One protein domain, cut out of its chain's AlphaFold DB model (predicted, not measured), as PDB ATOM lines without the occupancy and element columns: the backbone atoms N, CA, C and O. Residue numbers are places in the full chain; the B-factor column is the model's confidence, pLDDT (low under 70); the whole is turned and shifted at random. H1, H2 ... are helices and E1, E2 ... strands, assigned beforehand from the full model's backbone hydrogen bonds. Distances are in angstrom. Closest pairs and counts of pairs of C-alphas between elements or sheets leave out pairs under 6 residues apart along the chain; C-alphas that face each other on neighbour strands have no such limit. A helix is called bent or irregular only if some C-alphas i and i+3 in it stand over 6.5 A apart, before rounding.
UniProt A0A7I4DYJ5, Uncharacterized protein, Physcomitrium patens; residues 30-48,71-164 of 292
ATOM      1  N   LYS A  30     349.512 228.980 293.761       34.88
ATOM      2  CA  LYS A  30     350.251 228.243 294.827       34.88
ATOM      3  C   LYS A  30     349.353 227.775 295.979       34.88
ATOM      4  O   LYS A  30     349.491 226.652 296.457       34.88
ATOM      5  N   VAL A  31     348.414 228.626 296.394       41.28
ATOM      6  CA  VAL A  31     347.579 228.399 297.585       41.28
ATOM      7  C   VAL A  31     346.517 227.332 297.333       41.28
ATOM      8  O   VAL A  31     346.228 226.533 298.207       41.28
ATOM      9  N   PHE A  32     345.983 227.242 296.121       40.59
ATOM     10  CA  PHE A  32     344.768 226.484 295.839       40.59
ATOM     11  C   PHE A  32     344.907 224.958 296.017       40.59
ATOM     12  O   PHE A  32     344.150 224.337 296.759       40.59
ATOM     13  N   THR A  33     345.905 224.338 295.382       39.97
ATOM     14  CA  THR A  33     346.095 222.875 295.445       39.97
ATOM     15  C   THR A  33     346.737 222.393 296.742       39.97
ATOM     16  O   THR A  33     346.397 221.317 297.231       39.97
ATOM     17  N   GLU A  34     347.664 223.173 297.304       42.41
ATOM     18  CA  GLU A  34     348.329 222.808 298.557       42.41
ATOM     19  C   GLU A  34     347.388 223.030 299.744       42.41
ATOM     20  O   GLU A  34     347.357 222.180 300.621       42.41
ATOM     21  N   PHE A  35     346.530 224.058 299.730       46.44
ATOM     22  CA  PHE A  35     345.540 224.284 300.786       46.44
ATOM     23  C   PHE A  35     344.490 223.177 300.856       46.44
ATOM     24  O   PHE A  35     344.249 222.673 301.941       46.44
ATOM     25  N   VAL A  36     343.901 222.730 299.742       48.50
ATOM     26  CA  VAL A  36     342.870 221.675 299.798       48.50
ATOM     27  C   VAL A  36     343.463 220.341 300.267       48.50
ATOM     28  O   VAL A  36     342.873 219.664 301.109       48.50
ATOM     29  N   ALA A  37     344.653 219.967 299.785       45.94
ATOM     30  CA  ALA A  37     345.320 218.739 300.213       45.94
ATOM     31  C   ALA A  37     345.825 218.820 301.667       45.94
ATOM     32  O   ALA A  37     345.615 217.888 302.442       45.94
ATOM     33  N   PHE A  38     346.440 219.940 302.059       46.81
ATOM     34  CA  PHE A  38     346.953 220.171 303.411       46.81
ATOM     35  C   PHE A  38     345.829 220.326 304.435       46.81
ATOM     36  O   PHE A  38     345.908 219.738 305.505       46.81
ATOM     37  N   PHE A  39     344.756 221.050 304.108       51.59
ATOM     38  CA  PHE A  39     343.584 221.199 304.971       51.59
ATOM     39  C   PHE A  39     342.916 219.845 305.216       51.59
ATOM     40  O   PHE A  39     342.655 219.489 306.362       51.59
ATOM     41  N   ASN A  40     342.725 219.035 304.170       47.50
ATOM     42  CA  ASN A  40     342.165 217.694 304.326       47.50
ATOM     43  C   ASN A  40     343.065 216.772 305.173       47.50
ATOM     44  O   ASN A  40     342.545 216.000 305.978       47.50
ATOM     45  N   LEU A  41     344.394 216.871 305.043       52.09
ATOM     46  CA  LEU A  41     345.355 216.076 305.819       52.09
ATOM     47  C   LEU A  41     345.437 216.525 307.291       52.09
ATOM     48  O   LEU A  41     345.392 215.698 308.199       52.09
ATOM     49  N   LEU A  42     345.502 217.835 307.535       47.56
ATOM     50  CA  LEU A  42     345.637 218.426 308.868       47.56
ATOM     51  C   LEU A  42     344.360 218.240 309.698       47.56
ATOM     52  O   LEU A  42     344.432 217.952 310.892       47.56
ATOM     53  N   MET A  43     343.190 218.312 309.056       50.38
ATOM     54  CA  MET A  43     341.916 217.996 309.703       50.38
ATOM     55  C   MET A  43     341.775 216.492 309.979       50.38
ATOM     56  O   MET A  43     341.292 216.119 311.047       50.38
ATOM     57  N   ALA A  44     342.257 215.614 309.090       52.06
ATOM     58  CA  ALA A  44     342.286 214.171 309.347       52.06
ATOM     59  C   ALA A  44     343.182 213.812 310.552       52.06
ATOM     60  O   ALA A  44     342.772 213.025 311.407       52.06
ATOM     61  N   GLU A  45     344.357 214.438 310.685       49.16
ATOM     62  CA  GLU A  45     345.247 214.240 311.841       49.16
ATOM     63  C   GLU A  45     344.684 214.822 313.148       49.16
ATOM     64  O   GLU A  45     344.809 214.190 314.200       49.16
ATOM     65  N   ALA A  46     344.037 215.991 313.099       49.62
ATOM     66  CA  ALA A  46     343.386 216.595 314.264       49.62
ATOM     67  C   ALA A  46     342.233 215.722 314.793       49.62
ATOM     68  O   ALA A  46     342.084 215.548 316.003       49.62
ATOM     69  N   THR A  47     341.472 215.101 313.887       50.50
ATOM     70  CA  THR A  47     340.361 214.198 314.230       50.50
ATOM     71  C   THR A  47     340.866 212.868 314.799       50.50
ATOM     72  O   THR A  47     340.308 212.353 315.768       50.50
ATOM     73  N   ALA A  48     341.974 212.339 314.264       56.50
ATOM     74  CA  ALA A  48     342.602 211.106 314.746       56.50
ATOM     75  C   ALA A  48     343.204 211.231 316.160       56.50
ATOM     76  O   ALA A  48     343.304 210.232 316.872       56.50
ATOM     77  N   PRO A  71     334.382 221.125 295.952       78.00
ATOM     78  CA  PRO A  71     334.287 221.182 294.492       78.00
ATOM     79  C   PRO A  71     333.451 222.356 293.965       78.00
ATOM     80  O   PRO A  71     333.712 222.828 292.865       78.00
ATOM     81  N   LEU A  72     332.470 222.841 294.734       84.25
ATOM     82  CA  LEU A  72     331.599 223.955 294.345       84.25
ATOM     83  C   LEU A  72     332.257 225.310 294.618       84.25
ATOM     84  O   LEU A  72     332.269 226.174 293.748       84.25
ATOM     85  N   LEU A  73     332.862 225.474 295.798       80.81
ATOM     86  CA  LEU A  73     333.575 226.696 296.190       80.81
ATOM     87  C   LEU A  73     334.788 226.965 295.296       80.81
ATOM     88  O   LEU A  73     335.140 228.107 295.019       80.81
ATOM     89  N   PHE A  74     335.431 225.889 294.852       78.88
ATOM     90  CA  PHE A  74     336.711 225.929 294.161       78.88
ATOM     91  C   PHE A  74     336.616 225.508 292.688       78.88
ATOM     92  O   PHE A  74     337.607 225.578 291.959       78.88
ATOM     93  N   GLY A  75     335.430 225.115 292.218       82.06
ATOM     94  CA  GLY A  75     335.210 224.619 290.857       82.06
ATOM     95  C   GLY A  75     335.592 225.624 289.772       82.06
ATOM     96  O   GLY A  75     336.151 225.235 288.747       82.06
ATOM     97  N   HIS A  76     335.396 226.922 290.028       85.50
ATOM     98  CA  HIS A  76     335.797 227.981 289.099       85.50
ATOM     99  C   HIS A  76     337.306 227.960 288.812       85.50
ATOM    100  O   HIS A  76     337.717 228.008 287.657       85.50
ATOM    101  N   ALA A  77     338.149 227.803 289.836       84.81
ATOM    102  CA  ALA A  77     339.597 227.748 289.643       84.81
ATOM    103  C   ALA A  77     340.029 226.508 288.842       84.81
ATOM    104  O   ALA A  77     340.949 226.600 288.029       84.81
ATOM    105  N   ALA A  78     339.345 225.369 289.003       87.69
ATOM    106  CA  ALA A  78     339.582 224.192 288.166       87.69
ATOM    107  C   ALA A  78     339.224 224.464 286.692       87.69
ATOM    108  O   ALA A  78     340.032 224.178 285.806       87.69
ATOM    109  N   ALA A  79     338.061 225.075 286.434       89.00
ATOM    110  CA  ALA A  79     337.627 225.446 285.087       89.00
ATOM    111  C   ALA A  79     338.585 226.454 284.428       89.00
ATOM    112  O   ALA A  79     339.002 226.257 283.287       89.00
ATOM    113  N   MET A  80     339.016 227.480 285.164       93.44
ATOM    114  CA  MET A  80     339.960 228.482 284.664       93.44
ATOM    115  C   MET A  80     341.364 227.915 284.455       93.44
ATOM    116  O   MET A  80     342.008 228.259 283.472       93.44
ATOM    117  N   THR A  81     341.826 226.990 285.303       93.94
ATOM    118  CA  THR A  81     343.102 226.284 285.079       93.94
ATOM    119  C   THR A  81     343.056 225.480 283.778       93.94
ATOM    120  O   THR A  81     344.026 225.463 283.021       93.94
ATOM    121  N   LEU A  82     341.919 224.838 283.487       96.75
ATOM    122  CA  LEU A  82     341.723 224.115 282.233       96.75
ATOM    123  C   LEU A  82     341.668 225.066 281.032       96.75
ATOM    124  O   LEU A  82     342.315 224.799 280.020       96.75
ATOM    125  N   LYS A  83     340.952 226.192 281.165       97.00
ATOM    126  CA  LYS A  83     340.915 227.256 280.152       97.00
ATOM    127  C   LYS A  83     342.324 227.754 279.840       97.00
ATOM    128  O   LYS A  83     342.675 227.848 278.672       97.00
ATOM    129  N   THR A  84     343.153 227.992 280.857       97.06
ATOM    130  CA  THR A  84     344.551 228.409 280.681       97.06
ATOM    131  C   THR A  84     345.338 227.424 279.823       97.06
ATOM    132  O   THR A  84     346.051 227.853 278.923       97.06
ATOM    133  N   ALA A  85     345.192 226.113 280.036       98.12
ATOM    134  CA  ALA A  85     345.894 225.127 279.213       98.12
ATOM    135  C   ALA A  85     345.470 225.170 277.737       98.12
ATOM    136  O   ALA A  85     346.315 225.001 276.862       98.12
ATOM    137  N   VAL A  86     344.187 225.419 277.458       97.88
ATOM    138  CA  VAL A  86     343.672 225.575 276.086       97.88
ATOM    139  C   VAL A  86     344.132 226.891 275.458       97.88
ATOM    140  O   VAL A  86     344.586 226.882 274.320       97.88
ATOM    141  N   VAL A  87     344.100 228.003 276.202       96.88
ATOM    142  CA  VAL A  87     344.605 229.313 275.743       96.88
ATOM    143  C   VAL A  87     346.097 229.253 275.410       96.88
ATOM    144  O   VAL A  87     346.532 229.824 274.418       96.88
ATOM    145  N   LEU A  88     346.879 228.523 276.208       97.62
ATOM    146  CA  LEU A  88     348.301 228.274 275.960       97.62
ATOM    147  C   LEU A  88     348.554 227.180 274.908       97.62
ATOM    148  O   LEU A  88     349.696 226.781 274.708       97.62
ATOM    149  N   ASN A  89     347.510 226.670 274.252       97.75
ATOM    150  CA  ASN A  89     347.595 225.652 273.206       97.75
ATOM    151  C   ASN A  89     348.290 224.340 273.635       97.75
ATOM    152  O   ASN A  89     348.819 223.600 272.808       97.75
ATOM    153  N   ILE A  90     348.294 224.025 274.936       98.44
ATOM    154  CA  ILE A  90     349.001 222.860 275.488       98.44
ATOM    155  C   ILE A  90     348.475 221.525 274.927       98.44
ATOM    156  O   ILE A  90     349.307 220.670 274.613       98.44
ATOM    157  N   PRO A  91     347.149 221.290 274.781       98.44
ATOM    158  CA  PRO A  91     346.653 220.055 274.172       98.44
ATOM    159  C   PRO A  91     347.252 219.793 272.786       98.44
ATOM    160  O   PRO A  91     347.694 218.678 272.521       98.44
ATOM    161  N   ASP A  92     347.300 220.815 271.934       98.38
ATOM    162  CA  ASP A  92     347.811 220.726 270.567       98.38
ATOM    163  C   ASP A  92     349.338 220.571 270.531       98.38
ATOM    164  O   ASP A  92     349.847 219.717 269.806       98.38
ATOM    165  N   ILE A  93     350.073 221.297 271.385       98.38
ATOM    166  CA  ILE A  93     351.527 221.122 271.560       98.38
ATOM    167  C   ILE A  93     351.860 219.661 271.897       98.38
ATOM    168  O   ILE A  93     352.719 219.047 271.262       98.38
ATOM    169  N   LEU A  94     351.152 219.078 272.869       98.25
ATOM    170  CA  LEU A  94     351.350 217.680 273.251       98.25
ATOM    171  C   LEU A  94     350.914 216.716 272.139       98.25
ATOM    172  O   LEU A  94     351.585 215.711 271.920       98.25
ATOM    173  N   ALA A  95     349.828 217.014 271.420       97.81
ATOM    174  CA  ALA A  95     349.350 216.184 270.314       97.81
ATOM    175  C   ALA A  95     350.358 216.112 269.160       97.81
ATOM    176  O   ALA A  95     350.574 215.031 268.617       97.81
ATOM    177  N   ARG A  96     350.996 217.236 268.811       97.12
ATOM    178  CA  ARG A  96     352.041 217.282 267.779       97.12
ATOM    179  C   ARG A  96     353.300 216.527 268.187       97.12
ATOM    180  O   ARG A  96     353.913 215.878 267.348       97.12
ATOM    181  N   ALA A  97     353.684 216.601 269.460       96.31
ATOM    182  CA  ALA A  97     354.899 215.964 269.955       96.31
ATOM    183  C   ALA A  97     354.753 214.455 270.211       96.31
ATOM    184  O   ALA A  97     355.742 213.727 270.119       96.31
ATOM    185  N   GLU A  98     353.547 213.975 270.525       95.06
ATOM    186  CA  GLU A  98     353.302 212.590 270.949       95.06
ATOM    187  C   GLU A  98     353.872 211.511 269.999       95.06
ATOM    188  O   GLU A  98     354.486 210.577 270.518       95.06
ATOM    189  N   PRO A  99     353.755 211.611 268.655       94.00
ATOM    190  CA  PRO A  99     354.256 210.576 267.744       94.00
ATOM    191  C   PRO A  99     355.780 210.390 267.756       94.00
ATOM    192  O   PRO A  99     356.254 209.280 267.526       94.00
ATOM    193  N   GLU A 100     356.545 211.457 268.006       93.06
ATOM    194  CA  GLU A 100     358.013 211.448 267.894       93.06
ATOM    195  C   GLU A 100     358.717 211.510 269.253       93.06
ATOM    196  O   GLU A 100     359.740 210.862 269.465       93.06
ATOM    197  N   ARG A 101     358.178 212.308 270.179       91.31
ATOM    198  CA  ARG A 101     358.805 212.650 271.466       91.31
ATOM    199  C   ARG A 101     358.011 212.151 272.671       91.31
ATOM    200  O   ARG A 101     358.533 212.179 273.783       91.31
ATOM    201  N   GLY A 102     356.772 211.702 272.470       93.19
ATOM    202  CA  GLY A 102     355.893 211.273 273.554       93.19
ATOM    203  C   GLY A 102     355.522 212.425 274.494       93.19
ATOM    204  O   GLY A 102     355.157 213.514 274.053       93.19
ATOM    205  N   ALA A 103     355.587 212.172 275.802       96.38
ATOM    206  CA  ALA A 103     355.313 213.178 276.825       96.38
ATOM    207  C   ALA A 103     356.407 214.259 276.863       96.38
ATOM    208  O   ALA A 103     357.584 213.960 276.665       96.38
ATOM    209  N   LEU A 104     356.039 215.504 277.179       97.44
ATOM    210  CA  LEU A 104     356.956 216.650 277.232       97.44
ATOM    211  C   LEU A 104     357.171 217.161 278.657       97.44
ATOM    212  O   LEU A 104     356.230 217.275 279.441       97.44
ATOM    213  N   SER A 105     358.401 217.534 278.993       96.56
ATOM    214  CA  SER A 105     358.699 218.312 280.198       96.56
ATOM    215  C   SER A 105     358.157 219.744 280.094       96.56
ATOM    216  O   SER A 105     357.857 220.247 279.010       96.56
ATOM    217  N   VAL A 106     358.074 220.443 281.228       96.31
ATOM    218  CA  VAL A 106     357.662 221.859 281.262       96.31
ATOM    219  C   VAL A 106     358.568 222.748 280.414       96.31
ATOM    220  O   VAL A 106     358.068 223.635 279.732       96.31
ATOM    221  N   HIS A 107     359.873 222.475 280.426       95.44
ATOM    222  CA  HIS A 107     360.861 223.210 279.643       95.44
ATOM    223  C   HIS A 107     360.699 223.002 278.131       95.44
ATOM    224  O   HIS A 107     361.021 223.866 277.322       95.44
ATOM    225  N   GLU A 108     360.213 221.834 277.715       96.56
ATOM    226  CA  GLU A 108     359.916 221.583 276.306       96.56
ATOM    227  C   GLU A 108     358.599 222.238 275.891       96.56
ATOM    228  O   GLU A 108     358.528 222.776 274.795       96.56
ATOM    229  N   ILE A 109     357.588 222.238 276.767       97.81
ATOM    230  CA  ILE A 109     356.324 222.944 276.516       97.81
ATOM    231  C   ILE A 109     356.568 224.458 276.447       97.81
ATOM    232  O   ILE A 109     356.025 225.104 275.561       97.81
ATOM    233  N   SER A 110     357.391 225.027 277.338       97.44
ATOM    234  CA  SER A 110     357.649 226.474 277.390       97.44
ATOM    235  C   SER A 110     358.242 227.019 276.088       97.44
ATOM    236  O   SER A 110     357.865 228.109 275.675       97.44
ATOM    237  N   LYS A 111     359.083 226.238 275.399       97.00
ATOM    238  CA  LYS A 111     359.670 226.592 274.092       97.00
ATOM    239  C   LYS A 111     358.667 226.675 272.943       97.00
ATOM    240  O   LYS A 111     358.973 227.282 271.925       97.00
ATOM    241  N   GLU A 112     357.506 226.050 273.090       97.12
ATOM    242  CA  GLU A 112     356.436 226.046 272.085       97.12
ATOM    243  C   GLU A 112     355.397 227.153 272.354       97.12
ATOM    244  O   GLU A 112     354.459 227.334 271.577       97.12
ATOM    245  N   LEU A 113     355.532 227.885 273.468       96.75
ATOM    246  CA  LEU A 113     354.651 228.992 273.835       96.75
ATOM    247  C   LEU A 113     355.114 230.306 273.180       96.75
ATOM    248  O   LEU A 113     356.299 230.482 272.911       96.75
ATOM    249  N   PRO A 114     354.209 231.280 272.965       92.62
ATOM    250  CA  PRO A 114     354.508 232.508 272.221       92.62
ATOM    251  C   PRO A 114     355.344 233.544 273.005       92.62
ATOM    252  O   PRO A 114     355.269 234.736 272.712       92.62
ATOM    253  N   SER A 115     356.089 233.137 274.038       94.00
ATOM    254  CA  SER A 115     356.861 234.040 274.899       94.00
ATOM    255  C   SER A 115     358.163 233.401 275.378       94.00
ATOM    256  O   SER A 115     358.164 232.273 275.861       94.00
ATOM    257  N   ASP A 116     359.252 234.173 275.343       89.19
ATOM    258  CA  ASP A 116     360.565 233.759 275.856       89.19
ATOM    259  C   ASP A 116     360.667 233.845 277.392       89.19
ATOM    260  O   ASP A 116     361.627 233.362 277.989       89.19
ATOM    261  N   SER A 117     359.689 234.472 278.056       93.50
ATOM    262  CA  SER A 117     359.707 234.749 279.500       93.50
ATOM    263  C   SER A 117     358.733 233.871 280.295       93.50
ATOM    264  O   SER A 117     358.158 234.320 281.290       93.50
ATOM    265  N   VAL A 118     358.479 232.643 279.837       95.69
ATOM    266  CA  VAL A 118     357.542 231.719 280.493       95.69
ATOM    267  C   VAL A 118     358.057 231.326 281.877       95.69
ATOM    268  O   VAL A 118     359.152 230.786 282.023       95.69
ATOM    269  N   ASP A 119     357.229 231.528 282.904       95.69
ATOM    270  CA  ASP A 119     357.496 230.992 284.239       95.69
ATOM    271  C   ASP A 119     357.171 229.489 284.272       95.69
ATOM    272  O   ASP A 119     356.022 229.058 284.437       95.69
ATOM    273  N   GLU A 120     358.212 228.672 284.130       95.12
ATOM    274  CA  GLU A 120     358.106 227.215 284.165       95.12
ATOM    275  C   GLU A 120     357.597 226.687 285.518       95.12
ATOM    276  O   GLU A 120     356.949 225.642 285.574       95.12
ATOM    277  N   GLN A 121     357.801 227.395 286.633       93.31
ATOM    278  CA  GLN A 121     357.256 226.952 287.919       93.31
ATOM    279  C   GLN A 121     355.736 227.110 287.960       93.31
ATOM    280  O   GLN A 121     355.037 226.243 288.500       93.31
ATOM    281  N   VAL A 122     355.213 228.198 287.396       93.06
ATOM    282  CA  VAL A 122     353.766 228.415 287.265       93.06
ATOM    283  C   VAL A 122     353.169 227.404 286.290       93.06
ATOM    284  O   VAL A 122     352.184 226.745 286.637       93.06
ATOM    285  N   LEU A 123     353.801 227.190 285.132       95.75
ATOM    286  CA  LEU A 123     353.360 226.191 284.154       95.75
ATOM    287  C   LEU A 123     353.348 224.775 284.751       95.75
ATOM    288  O   LEU A 123     352.353 224.058 284.631       95.75
ATOM    289  N   HIS A 124     354.393 224.396 285.495       94.38
ATOM    290  CA  HIS A 124     354.444 223.133 286.232       94.38
ATOM    291  C   HIS A 124     353.257 222.982 287.195       94.38
ATOM    292  O   HIS A 124     352.662 221.908 287.284       94.38
ATOM    293  N   ARG A 125     352.878 224.043 287.923       90.94
ATOM    294  CA  ARG A 125     351.734 224.000 288.850       90.94
ATOM    295  C   ARG A 125     350.405 223.842 288.122       90.94
ATOM    296  O   ARG A 125     349.585 223.047 288.577       90.94
ATOM    297  N   VAL A 126     350.203 224.548 287.010       95.56
ATOM    298  CA  VAL A 126     349.018 224.386 286.150       95.56
ATOM    299  C   VAL A 126     348.915 222.934 285.688       95.56
ATOM    300  O   VAL A 126     347.916 222.267 285.959       95.56
ATOM    301  N   MET A 127     349.984 222.398 285.097       97.62
ATOM    302  CA  MET A 127     349.998 221.028 284.586       97.62
ATOM    303  C   MET A 127     349.822 219.988 285.694       97.62
ATOM    304  O   MET A 127     349.020 219.066 285.560       97.62
ATOM    305  N   ARG A 128     350.490 220.158 286.840       94.00
ATOM    306  CA  ARG A 128     350.326 219.293 288.019       94.00
ATOM    307  C   ARG A 128     348.877 219.266 288.514       94.00
ATOM    308  O   ARG A 128     348.374 218.190 288.837       94.00
ATOM    309  N   THR A 129     348.205 220.416 288.558       89.62
ATOM    310  CA  THR A 129     346.784 220.508 288.931       89.62
ATOM    311  C   THR A 129     345.913 219.737 287.944       89.62
ATOM    312  O   THR A 129     345.094 218.920 288.357       89.62
ATOM    313  N   LEU A 130     346.124 219.920 286.641       95.12
ATOM    314  CA  LEU A 130     345.325 219.244 285.618       95.12
ATOM    315  C   LEU A 130     345.582 217.731 285.556       95.12
ATOM    316  O   LEU A 130     344.671 216.965 285.246       95.12
ATOM    317  N   VAL A 131     346.779 217.274 285.929       96.19
ATOM    318  CA  VAL A 131     347.069 215.846 286.142       96.19
ATOM    319  C   VAL A 131     346.330 215.302 287.363       96.19
ATOM    320  O   VAL A 131     345.776 214.201 287.318       96.19
ATOM    321  N   HIS A 132     346.276 216.063 288.458       90.50
ATOM    322  CA  HIS A 132     345.510 215.672 289.642       90.50
ATOM    323  C   HIS A 132     344.012 215.543 289.326       90.50
ATOM    324  O   HIS A 132     343.382 214.567 289.731       90.50
ATOM    325  N   LEU A 133     343.489 216.461 288.507       89.19
ATOM    326  CA  LEU A 133     342.129 216.439 287.956       89.19
ATOM    327  C   LEU A 133     341.924 215.399 286.838       89.19
ATOM    328  O   LEU A 133     340.846 215.340 286.255       89.19
ATOM    329  N   LYS A 134     342.934 214.568 286.542       95.44
ATOM    330  CA  LYS A 134     342.891 213.482 285.544       95.44
ATOM    331  C   LYS A 134     342.656 213.943 284.103       95.44
ATOM    332  O   LYS A 134     342.285 213.137 283.254       95.44
ATOM    333  N   VAL A 135     342.917 215.215 283.813       97.06
ATOM    334  CA  VAL A 135     342.833 215.773 282.460       97.06
ATOM    335  C   VAL A 135     344.079 215.409 281.654       97.06
ATOM    336  O   VAL A 135     343.957 214.949 280.525       97.06
ATOM    337  N   PHE A 136     345.272 215.558 282.230       98.44
ATOM    338  CA  PHE A 136     346.544 215.156 281.610       98.44
ATOM    339  C   PHE A 136     347.187 214.000 282.383       98.44
ATOM    340  O   PHE A 136     346.818 213.715 283.524       98.44
ATOM    341  N   SER A 137     348.150 213.324 281.764       97.88
ATOM    342  CA  SER A 137     349.007 212.346 282.432       97.88
ATOM    343  C   SER A 137     350.342 212.988 282.795       97.88
ATOM    344  O   SER A 137     350.745 213.986 282.196       97.88
ATOM    345  N   ALA A 138     351.021 212.429 283.795       96.81
ATOM    346  CA  ALA A 138     352.419 212.733 284.046       96.81
ATOM    347  C   ALA A 138     353.186 211.453 284.356       96.81
ATOM    348  O   ALA A 138     352.737 210.635 285.163       96.81
ATOM    349  N   GLU A 139     354.360 211.327 283.759       94.31
ATOM    350  CA  GLU A 139     355.357 210.319 284.083       94.31
ATOM    351  C   GLU A 139     356.584 210.986 284.706       94.31
ATOM    352  O   GLU A 139     356.902 212.144 284.428       94.31
ATOM    353  N   ARG A 140     357.251 210.270 285.610       91.44
ATOM    354  CA  ARG A 140     358.496 210.731 286.226       91.44
ATOM    355  C   ARG A 140     359.650 210.036 285.536       91.44
ATOM    356  O   ARG A 140     359.761 208.817 285.628       91.44
ATOM    357  N   VAL A 141     360.510 210.818 284.901       88.44
ATOM    358  CA  VAL A 141     361.703 210.321 284.215       88.44
ATOM    359  C   VAL A 141     362.934 210.827 284.954       88.44
ATOM    360  O   VAL A 141     362.974 211.972 285.405       88.44
ATOM    361  N   SER A 142     363.920 209.951 285.141       86.06
ATOM    362  CA  SER A 142     365.217 210.356 285.674       86.06
ATOM    363  C   SER A 142     366.091 210.826 284.518       86.06
ATOM    364  O   SER A 142     366.506 210.025 283.685       86.06
ATOM    365  N   GLU A 143     366.354 212.126 284.470       78.38
ATOM    366  CA  GLU A 143     367.208 212.769 283.476       78.38
ATOM    367  C   GLU A 143     368.396 213.394 284.216       78.38
ATOM    368  O   GLU A 143     368.229 214.234 285.102       78.38
ATOM    369  N   SER A 144     369.615 212.945 283.904       79.31
ATOM    370  CA  SER A 144     370.856 213.490 284.484       79.31
ATOM    371  C   SER A 144     370.879 213.512 286.024       79.31
ATOM    372  O   SER A 144     371.362 214.460 286.639       79.31
ATOM    373  N   GLY A 145     370.316 212.481 286.664       80.06
ATOM    374  CA  GLY A 145     370.232 212.369 288.127       80.06
ATOM    375  C   GLY A 145     369.131 213.215 288.779       80.06
ATOM    376  O   GLY A 145     368.940 213.135 289.991       80.06
ATOM    377  N   THR A 146     368.361 213.971 287.992       80.75
ATOM    378  CA  THR A 146     367.198 214.737 288.456       80.75
ATOM    379  C   THR A 146     365.913 214.046 288.006       80.75
ATOM    380  O   THR A 146     365.816 213.556 286.888       80.75
ATOM    381  N   THR A 147     364.909 213.963 288.882       85.06
ATOM    382  CA  THR A 147     363.591 213.441 288.487       85.06
ATOM    383  C   THR A 147     362.744 214.574 287.923       85.06
ATOM    384  O   THR A 147     362.415 215.509 288.652       85.06
ATOM    385  N   VAL A 148     362.364 214.471 286.650       88.94
ATOM    386  CA  VAL A 148     361.561 215.468 285.932       88.94
ATOM    387  C   VAL A 148     360.187 214.879 285.609       88.94
ATOM    388  O   VAL A 148     360.064 213.702 285.270       88.94
ATOM    389  N   ALA A 149     359.133 215.686 285.758       93.19
ATOM    390  CA  ALA A 149     357.792 215.320 285.316       93.19
ATOM    391  C   ALA A 149     357.639 215.629 283.821       93.19
ATOM    392  O   ALA A 149     357.843 216.773 283.405       93.19
ATOM    393  N   ARG A 150     357.249 214.624 283.037       96.88
ATOM    394  CA  ARG A 150     356.863 214.769 281.630       96.88
ATOM    395  C   ARG A 150     355.360 214.561 281.510       96.88
ATOM    396  O   ARG A 150     354.818 213.642 282.118       96.88
ATOM    397  N   TYR A 151     354.683 215.429 280.770       98.31
ATOM    398  CA  TYR A 151     353.232 215.486 280.652       98.31
ATOM    399  C   TYR A 151     352.767 214.936 279.314       98.31
ATOM    400  O   TYR A 151     353.350 215.243 278.278       98.31
ATOM    401  N   GLY A 152     351.693 214.154 279.339       98.12
ATOM    402  CA  GLY A 152     351.107 213.547 278.150       98.12
ATOM    403  C   GLY A 152     349.599 213.751 278.063       98.12
ATOM    404  O   GLY A 152     348.936 214.212 279.004       98.12
ATOM    405  N   LEU A 153     349.044 213.392 276.908       98.25
ATOM    406  CA  LEU A 153     347.605 213.398 276.691       98.25
ATOM    407  C   LEU A 153     346.928 212.198 277.370       98.25
ATOM    408  O   LEU A 153     347.485 211.110 277.494       98.25
ATOM    409  N   THR A 154     345.676 212.395 277.772       98.25
ATOM    410  CA  THR A 154     344.742 211.340 278.181       98.25
ATOM    411  C   THR A 154     343.559 211.337 277.211       98.25
ATOM    412  O   THR A 154     343.400 212.287 276.437       98.25
ATOM    413  N   PRO A 155     342.656 210.342 277.261       97.19
ATOM    414  CA  PRO A 155     341.402 210.417 276.514       97.19
ATOM    415  C   PRO A 155     340.605 211.706 276.777       97.19
ATOM    416  O   PRO A 155     339.953 212.200 275.862       97.19
ATOM    417  N   ALA A 156     340.688 212.279 277.987       96.44
ATOM    418  CA  ALA A 156     340.018 213.530 278.328       96.44
ATOM    419  C   ALA A 156     340.680 214.739 277.653       96.44
ATOM    420  O   ALA A 156     339.998 215.484 276.953       96.44
ATOM    421  N   SER A 157     342.000 214.923 277.781       97.69
ATOM    422  CA  SER A 157     342.677 216.063 277.138       97.69
ATOM    423  C   SER A 157     342.724 215.966 275.615       97.69
ATOM    424  O   SER A 157     342.717 216.999 274.953       97.69
ATOM    425  N   ARG A 158     342.643 214.765 275.024       97.12
ATOM    426  CA  ARG A 158     342.450 214.604 273.568       97.12
ATOM    427  C   ARG A 158     341.162 215.244 273.061       97.12
ATOM    428  O   ARG A 158     341.103 215.673 271.914       97.12
ATOM    429  N   ARG A 159     340.131 215.355 273.906       96.38
ATOM    430  CA  ARG A 159     338.900 216.082 273.563       96.38
ATOM    431  C   ARG A 159     339.110 217.594 273.499       96.38
ATOM    432  O   ARG A 159     338.193 218.268 273.061       96.38
ATOM    433  N   LEU A 160     340.259 218.121 273.919       97.44
ATOM    434  CA  LEU A 160     340.579 219.552 273.910       97.44
ATOM    435  C   LEU A 160     341.564 219.946 272.806       97.44
ATOM    436  O   LEU A 160     341.760 221.135 272.598       97.44
ATOM    437  N   VAL A 161     342.152 218.981 272.093       97.50
ATOM    438  CA  VAL A 161     342.974 219.236 270.896       97.50
ATOM    439  C   VAL A 161     342.102 219.914 269.847       97.50
ATOM    440  O   VAL A 161     340.980 219.457 269.611       97.50
ATOM    441  N   GLN A 162     342.576 221.003 269.258       94.06
ATOM    442  CA  GLN A 162     341.830 221.838 268.316       94.06
ATOM    443  C   GLN A 162     342.219 221.535 266.868       94.06
ATOM    444  O   GLN A 162     341.352 221.420 265.996       94.06
ATOM    445  N   GLU A 163     343.509 221.351 266.612       92.94
ATOM    446  CA  GLU A 163     344.060 221.092 265.288       92.94
ATOM    447  C   GLU A 163     343.528 219.773 264.725       92.94
ATOM    448  O   GLU A 163     343.569 218.722 265.367       92.94
ATOM    449  N   ASN A 164     342.995 219.837 263.500       87.19
ATOM    450  CA  ASN A 164     342.425 218.696 262.778       87.19
ATOM    451  C   ASN A 164     341.350 217.913 263.563       87.19
ATOM    452  O   ASN A 164     341.071 216.753 263.255       87.19
TER     453      ASN A 164
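What this domain is: This is residues 30 to 48 and 71 to 164 of the 292 residues of an uncharacterized protein of Physcomitrium patens (UniProt A0A7I4DYJ5). Helix H5 is the core of a small, mostly helical body: H2, H4 and the hairpin of strands E1 and E2 pack round it, and H3 packs on E2. H1 makes an arm whose residues 37 to 48 stick out free. The printed part has 113 residues, with H1 H2 H3 H4 H5 E1 E2 H6 along the chain and one antiparallel sheet, E1 - E2. It is only just compact, close to loose: radius of gyration of the C-alphas 15.5 A, spans 50 by 36 by 29 A.

How they stand to each other: Start at the hairpin of E1, residues 136 to 143, and E2, residues 146 to 153, antiparallel at 152 degrees; N 139 and O 150, 2.9 A apart, are within hydrogen-bond range. Next find H5, residues 120 to 132; its closest C-alpha pair with E1 is Val 131 and Ser 137, 5.5 A. H2, residues 71 to 87, touches H5 with residues 78 to 85 alone, opposite ways at a steep tilt of 57 degrees; Thr 81 and Val 126 have the closest C-alphas, 6.3 A. H4, residues 106 to 110, touches H5, closest at C-alphas 106 and 124, 6.1 A. H3, residues 90 to 101, only just touches H6, residues 155 to 158, with 3 C-alpha pairs within 8 A, the closest 91 and 157, 6.4 A. H1, residues 30 to 48, is close to H5 but not clearly touching: C-alphas 33 and 129 are closest, 7.0 A. Each O i to N i+4 pair is within hydrogen-bond range in H4 and H5, against 14 of 15 in H1, 11 of 13 in H2 and 6 of 8 in H3; H6 is too short for one.

Where its parts are: Find C-alpha 30 at (350.251, 228.243, 294.827); H1 runs 27.4 A from there, with a kink of 27 degrees near residue 37. H2 and E2 each span 22.9 A, E1 20.9 A, H5 17.9 A and H3 14.7 A. E2 ends at C-alpha 153, (347.605, 213.398, 276.691). H1, only just, H2 and H3 are irregular: C-alphas 30 and 33 are 6.8 A apart, 73 and 76 7.5 A, 96 and 99 7.1 A.

The domain as a whole: The C-alphas of Ala 48 and Asn 164 are farthest apart, 52.5 A. Residues 49 to 70 are not printed, leaving 24.1 A between C-alphas 48 and 71. Of the links printed whole, H4 to H5 is short and the others are tight. Look to residues 30 to 48 for pLDDT under 70; the printed part's mean is 85.6.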